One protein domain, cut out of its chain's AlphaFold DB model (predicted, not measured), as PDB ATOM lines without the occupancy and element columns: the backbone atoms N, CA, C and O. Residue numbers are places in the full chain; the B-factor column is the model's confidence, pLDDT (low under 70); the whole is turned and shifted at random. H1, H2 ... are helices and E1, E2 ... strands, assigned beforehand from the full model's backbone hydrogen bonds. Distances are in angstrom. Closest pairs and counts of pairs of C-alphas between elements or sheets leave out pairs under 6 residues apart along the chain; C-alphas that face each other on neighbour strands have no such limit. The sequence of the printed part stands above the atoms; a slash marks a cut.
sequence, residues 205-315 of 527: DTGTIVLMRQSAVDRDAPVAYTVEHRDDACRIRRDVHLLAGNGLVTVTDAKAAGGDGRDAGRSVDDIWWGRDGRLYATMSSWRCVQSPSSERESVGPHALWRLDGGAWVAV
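Overview. This is residues 205 to 315 of the 527 residues of an uncharacterized protein of Phytohabitans houttuyneae (UniProt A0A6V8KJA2). Two small, strongly twisted antiparallel sheets, E5 to E8 and E1 to E4, stand face to face as a sandwich, with the strands of the one at 7 degrees to those of the other. The short helix H1 is in the stretch that joins the sheets and packs beside E8. The printed part has 111 residues, with eight named strands and one named helix in the order E1 E2 E3 E4 H1 E5 E6 E7 E8, and its class is mostly strand. It is compact, with a radius of gyration of the C-alphas of 14.1 A, and only just elongated, spanning 45 by 30 by 21 A.

Along the chain. In one sheet, E5 is residues 264 to 273 and 27.4 A long, E6 residues 279 to 288 and 28.8 A, E7 residues 296 to 308 and 29.1 A, and E8 residues 311 to 314, ending with C-alpha 314 at (-23.149, -10.283, -44.422). In the other, E1 is residues 208 to 211, beginning with C-alpha 208 at (-21.665, -27.124, -25.643), E2 residues 223 to 230 and 22.6 A, E3 residues 236 to 243 and 22.0 A, and E4 residues 249 to 251. H1 is residues 254 to 257.

Arrangement. The sheet E5 E6 E7 E8 is a meander, each strand the antiparallel neighbour of the one before. E5 and E6 form a hairpin, with N 267 and O 284 within hydrogen-bond range at 2.9 A. E6 and E7 form another, with N 305 and O 281 at 2.8 A. E7 bends by 63 degrees at residue 304, and its hairpin with E8 has N 306 and O 313 at 2.9 A. The sheet E1 E2 E3 E4 is a meander too, with N 210 and O 226 at 2.8 A between E1 and E2, N 227 and O 239 at 2.9 A between E2 and E3, and N 242 and O 250 at 2.8 A between E3 and E4. Across the sandwich, the closest C-alphas of E3 and E5 are those of Ile 236 and Gly 265, 4.8 A apart. E1 and E7 are apart. H1 is on the sheet E5 E6 E7 E8, over none of its strands, at a height over the sheet of 4.5 A, only just above the sheet's level. Its closest C-alpha pair with E8 is Ala 254 and Trp 312, 5.7 A. H1 only grazes the other sheet, with residues 254 to 255. H1 is too short for an O i to N i+4 pair; its one O i to N i+3 pair is within range.

Size, cuts and confidence. The C-alphas farthest apart, those of Arg 219 and Gln 290, are 45.1 A apart. The printed part has no cut. The link E1 to E2, 11 residues, is long. The mean pLDDT of the printed part is 84.3; residues 205 to 207, 210 to 219 and 291 to 292 are under 70.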
ATOM      1  N   ASP A 205     -16.826 -21.428 -21.297       58.62
ATOM      2  CA  ASP A 205     -17.352 -20.753 -20.102       58.62
ATOM      3  C   ASP A 205     -18.824 -21.129 -19.839       58.62
ATOM      4  O   ASP A 205     -19.239 -21.313 -18.698       58.62
ATOM      5  N   THR A 206     -19.616 -21.281 -20.909       60.25
ATOM      6  CA  THR A 206     -20.984 -21.822 -20.892       60.25
ATOM      7  C   THR A 206     -21.311 -22.480 -22.239       60.25
ATOM      8  O   THR A 206     -20.821 -22.040 -23.277       60.25
ATOM      9  N   GLY A 207     -22.175 -23.499 -22.249       67.06
ATOM     10  CA  GLY A 207     -22.676 -24.134 -23.477       67.06
ATOM     11  C   GLY A 207     -21.903 -25.379 -23.916       67.06
ATOM     12  O   GLY A 207     -21.040 -25.886 -23.207       67.06
ATOM     13  N   THR A 208     -22.254 -25.901 -25.089       71.19
ATOM     14  CA  THR A 208     -21.665 -27.124 -25.643       71.19
ATOM     15  C   THR A 208     -20.851 -26.789 -26.883       71.19
ATOM     16  O   THR A 208     -21.379 -26.269 -27.862       71.19
ATOM     17  N   ILE A 209     -19.563 -27.114 -26.877       72.19
ATOM     18  CA  ILE A 209     -18.671 -26.931 -28.022       72.19
ATOM     19  C   ILE A 209     -19.176 -27.793 -29.170       72.19
ATOM     20  O   ILE A 209     -19.171 -29.014 -29.067       72.19
ATOM     21  N   VAL A 210     -19.574 -27.160 -30.268       64.88
ATOM     22  CA  VAL A 210     -19.938 -27.802 -31.528       64.88
ATOM     23  C   VAL A 210     -18.820 -27.544 -32.531       64.88
ATOM     24  O   VAL A 210     -18.638 -26.440 -33.051       64.88
ATOM     25  N   LEU A 211     -18.034 -28.576 -32.819       66.12
ATOM     26  CA  LEU A 211     -16.936 -28.452 -33.776       66.12
ATOM     27  C   LEU A 211     -17.462 -28.714 -35.169       66.12
ATOM     28  O   LEU A 211     -17.726 -29.849 -35.562       66.12
ATOM     29  N   MET A 212     -17.606 -27.634 -35.921       57.50
ATOM     30  CA  MET A 212     -17.911 -27.720 -37.329       57.50
ATOM     31  C   MET A 212     -16.641 -27.473 -38.122       57.50
ATOM     32  O   MET A 212     -16.038 -26.414 -38.004       57.50
ATOM     33  N   ARG A 213     -16.263 -28.464 -38.935       61.22
ATOM     34  CA  ARG A 213     -15.401 -28.313 -40.117       61.22
ATOM     35  C   ARG A 213     -14.183 -27.409 -39.877       61.22
ATOM     36  O   ARG A 213     -14.147 -26.277 -40.341       61.22
ATOM     37  N   GLN A 214     -13.148 -27.918 -39.206       56.12
ATOM     38  CA  GLN A 214     -11.896 -27.164 -39.112       56.12
ATOM     39  C   GLN A 214     -11.332 -26.915 -40.517       56.12
ATOM     40  O   GLN A 214     -11.111 -27.846 -41.298       56.12
ATOM     41  N   SER A 215     -11.127 -25.645 -40.849       49.72
ATOM     42  CA  SER A 215     -10.396 -25.226 -42.037       49.72
ATOM     43  C   SER A 215      -9.023 -24.774 -41.557       49.72
ATOM     44  O   SER A 215      -8.876 -23.683 -41.014       49.72
ATOM     45  N   ALA A 216      -8.030 -25.657 -41.659       50.81
ATOM     46  CA  ALA A 216      -6.640 -25.286 -41.435       50.81
ATOM     47  C   ALA A 216      -6.233 -24.420 -42.625       50.81
ATOM     48  O   ALA A 216      -6.115 -24.947 -43.718       50.81
ATOM     49  N   VAL A 217      -6.124 -23.106 -42.474       50.78
ATOM     50  CA  VAL A 217      -5.750 -22.216 -43.599       50.78
ATOM     51  C   VAL A 217      -4.486 -21.439 -43.307       50.78
ATOM     52  O   VAL A 217      -3.915 -20.832 -44.197       50.78
ATOM     53  N   ASP A 218      -3.980 -21.537 -42.090       59.78
ATOM     54  CA  ASP A 218      -2.629 -21.131 -41.779       59.78
ATOM     55  C   ASP A 218      -2.225 -21.822 -40.478       59.78
ATOM     56  O   ASP A 218      -3.084 -22.023 -39.617       59.78
ATOM     57  N   ARG A 219      -0.945 -22.177 -40.314       62.25
ATOM     58  CA  ARG A 219      -0.444 -22.639 -39.002       62.25
ATOM     59  C   ARG A 219      -0.637 -21.557 -37.936       62.25
ATOM     60  O   ARG A 219      -0.783 -21.878 -36.762       62.25
ATOM     61  N   ASP A 220      -0.690 -20.297 -38.365       71.19
ATOM     62  CA  ASP A 220      -0.777 -19.139 -37.479       71.19
ATOM     63  C   ASP A 220      -2.214 -18.618 -37.280       71.19
ATOM     64  O   ASP A 220      -2.449 -17.743 -36.441       71.19
ATOM     65  N   ALA A 221      -3.196 -19.132 -38.030       80.62
ATOM     66  CA  ALA A 221      -4.590 -18.728 -37.875       80.62
ATOM     67  C   ALA A 221      -5.189 -19.362 -36.607       80.62
ATOM     68  O   ALA A 221      -4.951 -20.542 -36.337       80.62
ATOM     69  N   PRO A 222      -6.002 -18.624 -35.828       84.56
ATOM     70  CA  PRO A 222      -6.656 -19.215 -34.676       84.56
ATOM     71  C   PRO A 222      -7.633 -20.308 -35.119       84.56
ATOM     72  O   PRO A 222      -8.307 -20.208 -36.150       84.56
ATOM     73  N   VAL A 223      -7.739 -21.349 -34.300       84.62
ATOM     74  CA  VAL A 223      -8.711 -22.417 -34.513       84.62
ATOM     75  C   VAL A 223     -10.095 -21.838 -34.273       84.62
ATOM     76  O   VAL A 223     -10.411 -21.399 -33.168       84.62
ATOM     77  N   ALA A 224     -10.920 -21.830 -35.315       87.44
ATOM     78  CA  ALA A 224     -12.312 -21.430 -35.213       87.44
ATOM     79  C   ALA A 224     -13.178 -22.647 -34.870       87.44
ATOM     80  O   ALA A 224     -13.047 -23.709 -35.483       87.44
ATOM     81  N   TYR A 225     -14.073 -22.487 -33.905       86.50
ATOM     82  CA  TYR A 225     -15.068 -23.487 -33.525       86.50
ATOM     83  C   TYR A 225     -16.364 -22.801 -33.111       86.50
ATOM     84  O   TYR A 225     -16.394 -21.580 -32.957       86.50
ATOM     85  N   THR A 226     -17.446 -23.563 -32.958       88.06
ATOM     86  CA  THR A 226     -18.716 -23.000 -32.488       88.06
ATOM     87  C   THR A 226     -19.046 -23.495 -31.092       88.06
ATOM     88  O   THR A 226     -18.658 -24.601 -30.722       88.06
ATOM     89  N   VAL A 227     -19.749 -22.685 -30.313       86.31
ATOM     90  CA  VAL A 227     -20.322 -23.081 -29.025       86.31
ATOM     91  C   VAL A 227     -21.825 -22.895 -29.118       86.31
ATOM     92  O   VAL A 227     -22.309 -21.855 -29.557       86.31
ATOM     93  N   GLU A 228     -22.563 -23.949 -28.792       88.75
ATOM     94  CA  GLU A 228     -24.015 -23.970 -28.773       88.75
ATOM     95  C   GLU A 228     -24.529 -23.665 -27.365       88.75
ATOM     96  O   GLU A 228     -24.305 -24.420 -26.419       88.75
ATOM     97  N   HIS A 229     -25.290 -22.584 -27.249       86.25
ATOM     98  CA  HIS A 229     -26.081 -22.239 -26.081       86.25
ATOM     99  C   HIS A 229     -27.527 -22.648 -26.350       86.25
ATOM    100  O   HIS A 229     -28.152 -22.182 -27.309       86.25
ATOM    101  N   ARG A 230     -28.061 -23.546 -25.522       86.56
ATOM    102  CA  ARG A 230     -29.411 -24.088 -25.674       86.56
ATOM    103  C   ARG A 230     -30.241 -23.782 -24.435       86.56
ATOM    104  O   ARG A 230     -30.039 -24.405 -23.398       86.56
ATOM    105  N   ASP A 231     -31.215 -22.891 -24.587       84.19
ATOM    106  CA  ASP A 231     -32.200 -22.606 -23.538       84.19
ATOM    107  C   ASP A 231     -33.391 -23.581 -23.630       84.19
ATOM    108  O   ASP A 231     -33.921 -24.037 -22.619       84.19
ATOM    109  N   ASP A 232     -33.800 -23.944 -24.853       84.62
ATOM    110  CA  ASP A 232     -34.754 -25.024 -25.146       84.62
ATOM    111  C   ASP A 232     -34.612 -25.537 -26.595       84.62
ATOM    112  O   ASP A 232     -33.660 -25.216 -27.303       84.62
ATOM    113  N   ALA A 233     -35.557 -26.370 -27.052       81.62
ATOM    114  CA  ALA A 233     -35.534 -26.971 -28.385       81.62
ATOM    115  C   ALA A 233     -35.593 -25.954 -29.542       81.62
ATOM    116  O   ALA A 233     -35.179 -26.282 -30.658       81.62
ATOM    117  N   CYS A 234     -36.107 -24.745 -29.318       86.06
ATOM    118  CA  CYS A 234     -36.152 -23.690 -30.323       86.06
ATOM    119  C   CYS A 234     -35.049 -22.644 -30.127       86.06
ATOM    120  O   CYS A 234     -34.451 -22.196 -31.110       86.06
ATOM    121  N   ARG A 235     -34.757 -22.285 -28.875       89.31
ATOM    122  CA  ARG A 235     -33.790 -21.253 -28.494       89.31
ATOM    123  C   ARG A 235     -32.389 -21.830 -28.431       89.31
ATOM    124  O   ARG A 235     -31.852 -22.128 -27.365       89.31
ATOM    125  N   ILE A 236     -31.841 -22.029 -29.623       89.31
ATOM    126  CA  ILE A 236     -30.472 -22.481 -29.839       89.31
ATOM    127  C   ILE A 236     -29.700 -21.328 -30.464       89.31
ATOM    128  O   ILE A 236     -30.079 -20.836 -31.528       89.31
ATOM    129  N   ARG A 237     -28.618 -20.909 -29.815       91.00
ATOM    130  CA  ARG A 237     -27.692 -19.892 -30.314       91.00
ATOM    131  C   ARG A 237     -26.330 -20.533 -30.496       91.00
ATOM    132  O   ARG A 237     -25.838 -21.189 -29.586       91.00
ATOM    133  N   ARG A 238     -25.738 -20.369 -31.676       91.50
ATOM    134  CA  ARG A 238     -24.354 -20.770 -31.927       91.50
ATOM    135  C   ARG A 238     -23.478 -19.539 -32.082       91.50
ATOM    136  O   ARG A 238     -23.726 -18.705 -32.960       91.50
ATOM    137  N   ASP A 239     -22.469 -19.451 -31.233       90.62
ATOM    138  CA  ASP A 239     -21.440 -18.419 -31.264       90.62
ATOM    139  C   ASP A 239     -20.157 -18.992 -31.861       90.62
ATOM    140  O   ASP A 239     -19.897 -20.190 -31.754       90.62
ATOM    141  N   VAL A 240     -19.363 -18.153 -32.534       91.56
ATOM    142  CA  VAL A 240     -18.071 -18.571 -33.097       91.56
ATOM    143  C   VAL A 240     -16.960 -18.111 -32.166       91.56
ATOM    144  O   VAL A 240     -16.838 -16.921 -31.869       91.56
ATOM    145  N   HIS A 241     -16.150 -19.067 -31.726       90.56
ATOM    146  CA  HIS A 241     -15.006 -18.882 -30.849       90.56
ATOM    147  C   HIS A 241     -13.713 -19.057 -31.640       90.56
ATOM    148  O   HIS A 241     -13.623 -19.888 -32.548       90.56
ATOM    149  N   LEU A 242     -12.703 -18.275 -31.275       89.12
ATOM    150  CA  LEU A 242     -11.368 -18.293 -31.852       89.12
ATOM    151  C   LEU A 242     -10.361 -18.671 -30.773       89.12
ATOM    152  O   LEU A 242     -10.155 -17.902 -29.839       89.12
ATOM    153  N   LEU A 243      -9.713 -19.822 -30.921       85.44
ATOM    154  CA  LEU A 243      -8.621 -20.266 -30.063       85.44
ATOM    155  C   LEU A 243      -7.280 -19.913 -30.710       85.44
ATOM    156  O   LEU A 243      -6.874 -20.515 -31.704       85.44
ATOM    157  N   ALA A 244      -6.578 -18.947 -30.131       84.56
ATOM    158  CA  ALA A 244      -5.229 -18.589 -30.543       84.56
ATOM    159  C   ALA A 244      -4.198 -19.659 -30.134       84.56
ATOM    160  O   ALA A 244      -4.418 -20.455 -29.216       84.56
ATOM    161  N   GLY A 245      -3.029 -19.655 -30.783       76.06
ATOM    162  CA  GLY A 245      -1.941 -20.602 -30.489       76.06
ATOM    163  C   GLY A 245      -1.448 -20.555 -29.035       76.06
ATOM    164  O   GLY A 245      -1.051 -21.574 -28.481       76.06
ATOM    165  N   ASN A 246      -1.565 -19.399 -28.370       77.69
ATOM    166  CA  ASN A 246      -1.252 -19.228 -26.945       77.69
ATOM    167  C   ASN A 246      -2.350 -19.745 -25.989       77.69
ATOM    168  O   ASN A 246      -2.202 -19.618 -24.777       77.69
ATOM    169  N   GLY A 247      -3.447 -20.298 -26.514       77.06
ATOM    170  CA  GLY A 247      -4.583 -20.792 -25.736       77.06
ATOM    171  C   GLY A 247      -5.645 -19.744 -25.400       77.06
ATOM    172  O   GLY A 247      -6.651 -20.099 -24.794       77.06
ATOM    173  N   LEU A 248      -5.466 -18.476 -25.789       81.56
ATOM    174  CA  LEU A 248      -6.480 -17.444 -25.572       81.56
ATOM    175  C   LEU A 248      -7.703 -17.707 -26.457       81.56
ATOM    176  O   LEU A 248      -7.570 -17.841 -27.676       81.56
ATOM    177  N   VAL A 249      -8.887 -17.725 -25.846       84.88
ATOM    178  CA  VAL A 249     -10.170 -17.837 -26.545       84.88
ATOM    179  C   VAL A 249     -10.790 -16.450 -26.700       84.88
ATOM    180  O   VAL A 249     -10.869 -15.682 -25.747       84.88
ATOM    181  N   THR A 250     -11.226 -16.114 -27.913       88.25
ATOM    182  CA  THR A 250     -11.991 -14.895 -28.212       88.25
ATOM    183  C   THR A 250     -13.351 -15.273 -28.787       88.25
ATOM    184  O   THR A 250     -13.417 -16.023 -29.760       88.25
ATOM    185  N   VAL A 251     -14.429 -14.739 -28.216       90.06
ATOM    186  CA  VAL A 251     -15.794 -14.901 -28.740       90.06
ATOM    187  C   VAL A 251     -16.068 -13.809 -29.771       90.06
ATOM    188  O   VAL A 251     -15.750 -12.641 -29.544       90.06
ATOM    189  N   THR A 252     -16.626 -14.179 -30.920       91.56
ATOM    190  CA  THR A 252     -17.007 -13.225 -31.976       91.56
ATOM    191  C   THR A 252     -18.465 -12.790 -31.830       91.56
ATOM    192  O   THR A 252     -19.303 -13.566 -31.373       91.56
ATOM    193  N   ASP A 253     -18.793 -11.565 -32.250       86.62
ATOM    194  CA  ASP A 253     -20.158 -11.040 -32.136       86.62
ATOM    195  C   ASP A 253     -21.018 -11.406 -33.355       86.62
ATOM    196  O   ASP A 253     -21.046 -10.693 -34.363       86.62
ATOM    197  N   ALA A 254     -21.719 -12.540 -33.272       89.50
ATOM    198  CA  ALA A 254     -22.599 -13.042 -34.332       89.50
ATOM    199  C   ALA A 254     -24.038 -12.488 -34.276       89.50
ATOM    200  O   ALA A 254     -24.891 -12.928 -35.053       89.50
ATOM    201  N   LYS A 255     -24.320 -11.487 -33.427       88.69
ATOM    202  CA  LYS A 255     -25.664 -10.890 -33.286       88.69
ATOM    203  C   LYS A 255     -26.190 -10.259 -34.572       88.69
ATOM    204  O   LYS A 255     -27.394 -10.218 -34.807       88.69
ATOM    205  N   ALA A 256     -25.295  -9.804 -35.450       90.00
ATOM    206  CA  ALA A 256     -25.667  -9.240 -36.747       90.00
ATOM    207  C   ALA A 256     -26.450 -10.232 -37.633       90.00
ATOM    208  O   ALA A 256     -27.281  -9.807 -38.433       90.00
ATOM    209  N   ALA A 257     -26.246 -11.543 -37.453       90.31
ATOM    210  CA  ALA A 257     -27.017 -12.583 -38.136       90.31
ATOM    211  C   ALA A 257     -28.432 -12.793 -37.552       90.31
ATOM    212  O   ALA A 257     -29.241 -13.538 -38.116       90.31
ATOM    213  N   GLY A 258     -28.757 -12.103 -36.454       91.88
ATOM    214  CA  GLY A 258     -30.016 -12.193 -35.728       91.88
ATOM    215  C   GLY A 258     -30.084 -13.411 -34.807       91.88
ATOM    216  O   GLY A 258     -29.079 -14.057 -34.506       91.88
ATOM    217  N   GLY A 259     -31.302 -13.734 -34.365       88.25
ATOM    218  CA  GLY A 259     -31.562 -14.902 -33.520       88.25
ATOM    219  C   GLY A 259     -31.436 -14.672 -32.009       88.25
ATOM    220  O   GLY A 259     -31.637 -15.615 -31.255       88.25
ATOM    221  N   ASP A 260     -31.158 -13.446 -31.552       85.19
ATOM    222  CA  ASP A 260     -30.956 -13.138 -30.120       85.19
ATOM    223  C   ASP A 260     -32.248 -12.763 -29.367       85.19
ATOM    224  O   ASP A 260     -32.222 -12.386 -28.196       85.19
ATOM    225  N   GLY A 261     -33.401 -12.831 -30.038       85.12
ATOM    226  CA  GLY A 261     -34.701 -12.587 -29.416       85.12
ATOM    227  C   GLY A 261     -35.106 -13.694 -28.439       85.12
ATOM    228  O   GLY A 261     -34.696 -14.844 -28.574       85.12
ATOM    229  N   ARG A 262     -35.996 -13.365 -27.490       84.81
ATOM    230  CA  ARG A 262     -36.511 -14.307 -26.474       84.81
ATOM    231  C   ARG A 262     -37.106 -15.586 -27.060       84.81
ATOM    232  O   ARG A 262     -37.114 -16.588 -26.363       84.81
ATOM    233  N   ASP A 263     -37.607 -15.528 -28.289       89.12
ATOM    234  CA  ASP A 263     -38.224 -16.627 -29.032       89.12
ATOM    235  C   ASP A 263     -37.527 -16.776 -30.391       89.12
ATOM    236  O   ASP A 263     -38.165 -16.762 -31.442       89.12
ATOM    237  N   ALA A 264     -36.196 -16.826 -30.390       92.00
ATOM    238  CA  ALA A 264     -35.394 -16.921 -31.600       92.00
ATOM    239  C   ALA A 264     -34.161 -17.809 -31.403       92.00
ATOM    240  O   ALA A 264     -33.810 -18.190 -30.286       92.00
ATOM    241  N   GLY A 265     -33.533 -18.170 -32.517       93.06
ATOM    242  CA  GLY A 265     -32.268 -18.885 -32.522       93.06
ATOM    243  C   GLY A 265     -31.458 -18.595 -33.777       93.06
ATOM    244  O   GLY A 265     -31.943 -17.983 -34.735       93.06
ATOM    245  N   ARG A 266     -30.203 -19.033 -33.750       94.38
ATOM    246  CA  ARG A 266     -29.237 -18.876 -34.835       94.38
ATOM    247  C   ARG A 266     -28.418 -20.147 -34.988       94.38
ATOM    248  O   ARG A 266     -27.932 -20.701 -34.000       94.38
ATOM    249  N   SER A 267     -28.215 -20.572 -36.230       92.19
ATOM    250  CA  SER A 267     -27.232 -21.590 -36.578       92.19
ATOM    251  C   SER A 267     -26.013 -20.933 -37.193       92.19
ATOM    252  O   SER A 267     -26.094 -19.972 -37.957       92.19
ATOM    253  N   VAL A 268     -24.873 -21.518 -36.877       91.50
ATOM    254  CA  VAL A 268     -23.709 -21.495 -37.741       91.50
ATOM    255  C   VAL A 268     -23.685 -22.899 -38.333       91.50
ATOM    256  O   VAL A 268     -23.744 -23.862 -37.565       91.50
ATOM    257  N   ASP A 269     -23.669 -23.022 -39.663       87.25
ATOM    258  CA  ASP A 269     -23.712 -24.308 -40.392       87.25
ATOM    259  C   ASP A 269     -22.379 -24.660 -41.069       87.25
ATOM    260  O   ASP A 269     -22.079 -25.828 -41.334       87.25
ATOM    261  N   ASP A 270     -21.547 -23.646 -41.314       86.88
ATOM    262  CA  ASP A 270     -20.185 -23.806 -41.805       86.88
ATOM    263  C   ASP A 270     -19.287 -22.674 -41.288       86.88
ATOM    264  O   ASP A 270     -19.765 -21.548 -41.160       86.88
ATOM    265  N   ILE A 271     -18.008 -22.955 -41.023       89.69
ATOM    266  CA  ILE A 271     -16.967 -21.976 -40.672       89.69
ATOM    267  C   ILE A 271     -15.666 -22.331 -41.390       89.69
ATOM    268  O   ILE A 271     -15.324 -23.502 -41.536       89.69
ATOM    269  N   TRP A 272     -14.951 -21.330 -41.896       88.50
ATOM    270  CA  TRP A 272     -13.671 -21.535 -42.565       88.50
ATOM    271  C   TRP A 272     -12.882 -20.251 -42.687       88.50
ATOM    272  O   TRP A 272     -13.432 -19.156 -42.697       88.50
ATOM    273  N   TRP A 273     -11.584 -20.399 -42.870       87.44
ATOM    274  CA  TRP A 273     -10.713 -19.303 -43.247       87.44
ATOM    275  C   TRP A 273     -10.641 -19.213 -44.779       87.44
ATOM    276  O   TRP A 273     -10.520 -20.213 -45.483       87.44
ATOM    277  N   GLY A 274     -10.784 -18.015 -45.332       86.25
ATOM    278  CA  GLY A 274     -10.620 -17.756 -46.757       86.25
ATOM    279  C   GLY A 274      -9.148 -17.626 -47.145       86.25
ATOM    280  O   GLY A 274      -8.278 -17.382 -46.311       86.25
ATOM    281  N   ARG A 275      -8.863 -17.710 -48.451       81.31
ATOM    282  CA  ARG A 275      -7.527 -17.422 -49.024       81.31
ATOM    283  C   ARG A 275      -7.032 -16.002 -48.740       81.31
ATOM    284  O   ARG A 275      -5.842 -15.731 -48.850       81.31
ATOM    285  N   ASP A 276      -7.948 -15.094 -48.441       83.94
ATOM    286  CA  ASP A 276      -7.685 -13.708 -48.060       83.94
ATOM    287  C   ASP A 276      -7.336 -13.547 -46.568       83.94
ATOM    288  O   ASP A 276      -7.174 -12.419 -46.101       83.94
ATOM    289  N   GLY A 277      -7.236 -14.656 -45.822       85.12
ATOM    290  CA  GLY A 277      -6.931 -14.675 -44.393       85.12
ATOM    291  C   GLY A 277      -8.096 -14.239 -43.503       85.12
ATOM    292  O   GLY A 277      -7.888 -13.978 -42.320       85.12
ATOM    293  N   ARG A 278      -9.316 -14.122 -44.041       90.12
ATOM    294  CA  ARG A 278     -10.503 -13.741 -43.262       90.12
ATOM    295  C   ARG A 278     -11.309 -14.964 -42.862       90.12
ATOM    296  O   ARG A 278     -11.362 -15.939 -43.604       90.12
ATOM    297  N   LEU A 279     -11.958 -14.907 -41.704       91.31
ATOM    298  CA  LEU A 279     -12.881 -15.957 -41.294       91.31
ATOM    299  C   LEU A 279     -14.242 -15.718 -41.945       91.31
ATOM    300  O   LEU A 279     -14.780 -14.613 -41.905       91.31
ATOM    301  N   TYR A 280     -14.799 -16.775 -42.509       92.56
ATOM    302  CA  TYR A 280     -16.122 -16.823 -43.095       92.56
ATOM    303  C   TYR A 280     -16.976 -17.857 -42.374       92.56
ATOM    304  O   TYR A 280     -16.471 -18.826 -41.800       92.56
ATOM    305  N   ALA A 281     -18.284 -17.655 -42.430       92.75
ATOM    306  CA  ALA A 281     -19.260 -18.590 -41.915       92.75
ATOM    307  C   ALA A 281     -20.520 -18.587 -42.776       92.75
ATOM    308  O   ALA A 281     -20.873 -17.572 -43.371       92.75
ATOM    309  N   THR A 282     -21.229 -19.711 -42.811       92.19
ATOM    310  CA  THR A 282     -22.623 -19.729 -43.265       92.19
ATOM    311  C   THR A 282     -23.516 -19.753 -42.037       92.19
ATOM    312  O   THR A 282     -23.382 -20.652 -41.206       92.19
ATOM    313  N   MET A 283     -24.387 -18.755 -41.904       94.25
ATOM    314  CA  MET A 283     -25.277 -18.609 -40.751       94.25
ATOM    315  C   MET A 283     -26.721 -18.437 -41.205       94.25
ATOM    316  O   MET A 283     -26.973 -17.871 -42.270       94.25
ATOM    317  N   SER A 284     -27.660 -18.889 -40.379       94.31
ATOM    318  CA  SER A 284     -29.093 -18.649 -40.557       94.31
ATOM    319  C   SER A 284     -29.746 -18.316 -39.220       94.31
ATOM    320  O   SER A 284     -29.212 -18.659 -38.163       94.31
ATOM    321  N   SER A 285     -30.903 -17.659 -39.248       95.62
ATOM    322  CA  SER A 285     -31.653 -17.348 -38.033       95.62
ATOM    323  C   SER A 285     -33.136 -17.652 -38.188       95.62
ATOM    324  O   SER A 285     -33.692 -17.655 -39.291       95.62
ATOM    325  N   TRP A 286     -33.792 -17.944 -37.070       95.31
ATOM    326  CA  TRP A 286     -35.212 -18.281 -37.018       95.31
ATOM    327  C   TRP A 286     -35.877 -17.678 -35.786       95.31
ATOM    328  O   TRP A 286     -35.220 -17.328 -34.806       95.31
ATOM    329  N   ARG A 287     -37.205 -17.612 -35.832       94.31
ATOM    330  CA  ARG A 287     -38.079 -17.356 -34.688       94.31
ATOM    331  C   ARG A 287     -38.854 -18.615 -34.323       94.31
ATOM    332  O   ARG A 287     -39.141 -19.446 -35.184       94.31
ATOM    333  N   CYS A 288     -39.210 -18.739 -33.057       91.81
ATOM    334  CA  CYS A 288     -40.086 -19.785 -32.562       91.81
ATOM    335  C   CYS A 288     -41.526 -19.416 -32.901       91.81
ATOM    336  O   CYS A 288     -42.002 -18.350 -32.516       91.81
ATOM    337  N   VAL A 289     -42.224 -20.300 -33.614       87.94
ATOM    338  CA  VAL A 289     -43.652 -20.098 -33.917       87.94
ATOM    339  C   VAL A 289     -44.483 -20.317 -32.654       87.94
ATOM    340  O   VAL A 289     -45.416 -19.570 -32.366       87.94
ATOM    341  N   GLN A 290     -44.097 -21.312 -31.855       80.94
ATOM    342  CA  GLN A 290     -44.729 -21.629 -30.584       80.94
ATOM    343  C   GLN A 290     -43.668 -22.139 -29.607       80.94
ATOM    344  O   GLN A 290     -43.075 -23.185 -29.840       80.94
ATOM    345  N   SER A 291     -43.409 -21.440 -28.502       64.75
ATOM    346  CA  SER A 291     -42.565 -21.971 -27.418       64.75
ATOM    347  C   SER A 291     -43.414 -22.852 -26.486       64.75
ATOM    348  O   SER A 291     -44.550 -22.468 -26.187       64.75
ATOM    349  N   PRO A 292     -42.942 -24.035 -26.036       66.88
ATOM    350  CA  PRO A 292     -41.597 -24.612 -26.180       66.88
ATOM    351  C   PRO A 292     -41.447 -25.599 -27.361       66.88
ATOM    352  O   PRO A 292     -40.643 -26.529 -27.297       66.88
ATOM    353  N   SER A 293     -42.252 -25.473 -28.422       75.50
ATOM    354  CA  SER A 293     -42.161 -26.376 -29.577       75.50
ATOM    355  C   SER A 293     -40.848 -26.183 -30.343       75.50
ATOM    356  O   SER A 293     -40.233 -25.120 -30.308       75.50
ATOM    357  N   SER A 294     -40.445 -27.206 -31.092       82.19
ATOM    358  CA  SER A 294     -39.340 -27.120 -32.046       82.19
ATOM    359  C   SER A 294     -39.744 -26.474 -33.380       82.19
ATOM    360  O   SER A 294     -38.966 -26.543 -34.329       82.19
ATOM    361  N   GLU A 295     -40.956 -25.920 -33.499       88.25
ATOM    362  CA  GLU A 295     -41.422 -25.283 -34.731       88.25
ATOM    363  C   GLU A 295     -40.749 -23.917 -34.913       88.25
ATOM    364  O   GLU A 295     -40.821 -23.031 -34.053       88.25
ATOM    365  N   ARG A 296     -40.069 -23.770 -36.051       91.19
ATOM    366  CA  ARG A 296     -39.208 -22.633 -36.371       91.19
ATOM    367  C   ARG A 296     -39.647 -22.021 -37.687       91.19
ATOM    368  O   ARG A 296     -39.875 -22.731 -38.662       91.19
ATOM    369  N   GLU A 297     -39.678 -20.702 -37.728       92.25
ATOM    370  CA  GLU A 297     -39.852 -19.940 -38.956       92.25
ATOM    371  C   GLU A 297     -38.558 -19.186 -39.244       92.25
ATOM    372  O   GLU A 297     -38.061 -18.457 -38.385       92.25
ATOM    373  N   SER A 298     -37.991 -19.376 -40.436       91.31
ATOM    374  CA  SER A 298     -36.765 -18.680 -40.833       91.31
ATOM    375  C   SER A 298     -37.000 -17.166 -40.854       91.31
ATOM    376  O   SER A 298     -37.969 -16.687 -41.439       91.31
ATOM    377  N   VAL A 299     -36.112 -16.426 -40.192       89.94
ATOM    378  CA  VAL A 299     -36.094 -14.955 -40.165       89.94
ATOM    379  C   VAL A 299     -34.987 -14.441 -41.078       89.94
ATOM    380  O   VAL A 299     -35.205 -13.502 -41.840       89.94
ATOM    381  N   GLY A 300     -33.821 -15.088 -41.038       85.75
ATOM    382  CA  GLY A 300     -32.742 -14.901 -41.999       85.75
ATOM    383  C   GLY A 300     -32.476 -16.215 -42.737       85.75
ATOM    384  O   GLY A 300     -32.260 -17.232 -42.064       85.75
ATOM    385  N   PRO A 301     -32.476 -16.233 -44.086       88.75
ATOM    386  CA  PRO A 301     -32.051 -17.415 -44.825       88.75
ATOM    387  C   PRO A 301     -30.574 -17.708 -44.536       88.75
ATOM    388  O   PRO A 301     -29.848 -16.853 -44.026       88.75
ATOM    389  N   HIS A 302     -30.116 -18.906 -44.903       91.25
ATOM    390  CA  HIS A 302     -28.682 -19.188 -44.922       91.25
ATOM    391  C   HIS A 302     -27.978 -18.158 -45.810       91.25
ATOM    392  O   HIS A 302     -28.341 -17.986 -46.976       91.25
ATOM    393  N   ALA A 303     -27.001 -17.459 -45.241       92.56
ATOM    394  CA  ALA A 303     -26.215 -16.447 -45.928       92.56
ATOM    395  C   ALA A 303     -24.735 -16.590 -45.577       92.56
ATOM    396  O   ALA A 303     -24.385 -17.122 -44.518       92.56
ATOM    397  N   LEU A 304     -23.867 -16.108 -46.467       93.00
ATOM    398  CA  LEU A 304     -22.438 -16.006 -46.205       93.00
ATOM    399  C   LEU A 304     -22.153 -14.775 -45.342       93.00
ATOM    400  O   LEU A 304     -22.578 -13.662 -45.655       93.00
ATOM    401  N   TRP A 305     -21.368 -14.976 -44.293       95.19
ATOM    402  CA  TRP A 305     -20.888 -13.944 -43.386       95.19
ATOM    403  C   TRP A 305     -19.367 -13.946 -43.357       95.19
ATOM    404  O   TRP A 305     -18.734 -14.993 -43.500       95.19
ATOM    405  N   ARG A 306     -18.782 -12.769 -43.147       95.56
ATOM    406  CA  ARG A 306     -17.342 -12.553 -43.012       95.56
ATOM    407  C   ARG A 306     -17.046 -11.829 -41.708       95.56
ATOM    408  O   ARG A 306     -17.723 -10.860 -41.385       95.56
ATOM    409  N   LEU A 307     -16.032 -12.273 -40.981       94.94
ATOM    410  CA  LEU A 307     -15.578 -11.625 -39.757       94.94
ATOM    411  C   LEU A 307     -14.618 -10.476 -40.095       94.94
ATOM    412  O   LEU A 307     -13.494 -10.709 -40.541       94.94
ATOM    413  N   ASP A 308     -15.041  -9.240 -39.837       93.12
ATOM    414  CA  ASP A 308     -14.249  -8.026 -40.026       93.12
ATOM    415  C   ASP A 308     -14.081  -7.306 -38.679       93.12
ATOM    416  O   ASP A 308     -15.034  -6.781 -38.106       93.12
ATOM    417  N   GLY A 309     -12.858  -7.287 -38.141       86.31
ATOM    418  CA  GLY A 309     -12.561  -6.568 -36.893       86.31
ATOM    419  C   GLY A 309     -13.333  -7.069 -35.662       86.31
ATOM    420  O   GLY A 309     -13.558  -6.292 -34.743       86.31
ATOM    421  N   GLY A 310     -13.745  -8.342 -35.651       86.69
ATOM    422  CA  GLY A 310     -14.516  -8.963 -34.564       86.69
ATOM    423  C   GLY A 310     -16.036  -8.967 -34.771       86.69
ATOM    424  O   GLY A 310     -16.732  -9.678 -34.048       86.69
ATOM    425  N   ALA A 311     -16.539  -8.246 -35.777       90.69
ATOM    426  CA  ALA A 311     -17.955  -8.206 -36.129       90.69
ATOM    427  C   ALA A 311     -18.238  -9.015 -37.401       90.69
ATOM    428  O   ALA A 311     -17.456  -8.996 -38.354       90.69
ATOM    429  N   TRP A 312     -19.372  -9.712 -37.429       95.38
ATOM    430  CA  TRP A 312     -19.820 -10.434 -38.617       95.38
ATOM    431  C   TRP A 312     -20.559  -9.508 -39.588       95.38
ATOM    432  O   TRP A 312     -21.520  -8.833 -39.224       95.38
ATOM    433  N   VAL A 313     -20.123  -9.510 -40.847       95.69
ATOM    434  CA  VAL A 313     -20.692  -8.721 -41.943       95.69
ATOM    435  C   VAL A 313     -21.248  -9.668 -43.002       95.69
ATOM    436  O   VAL A 313     -20.534 -10.547 -43.488       95.69
ATOM    437  N   ALA A 314     -22.521  -9.499 -43.363       94.44
ATOM    438  CA  ALA A 314     -23.149 -10.283 -44.422       94.44
ATOM    439  C   ALA A 314     -22.502  -9.974 -45.779       94.44
ATOM    440  O   ALA A 314     -22.244  -8.816 -46.115       94.44
ATOM    441  N   VAL A 315     -22.272 -11.009 -46.583       92.75
ATOM    442  CA  VAL A 315     -21.833 -10.870 -47.972       92.75
ATOM    443  C   VAL A 315     -23.076 -10.823 -48.858       92.75
ATOM    444  O   VAL A 315     -23.868 -11.763 -48.882       92.75
TER     445      VAL A 315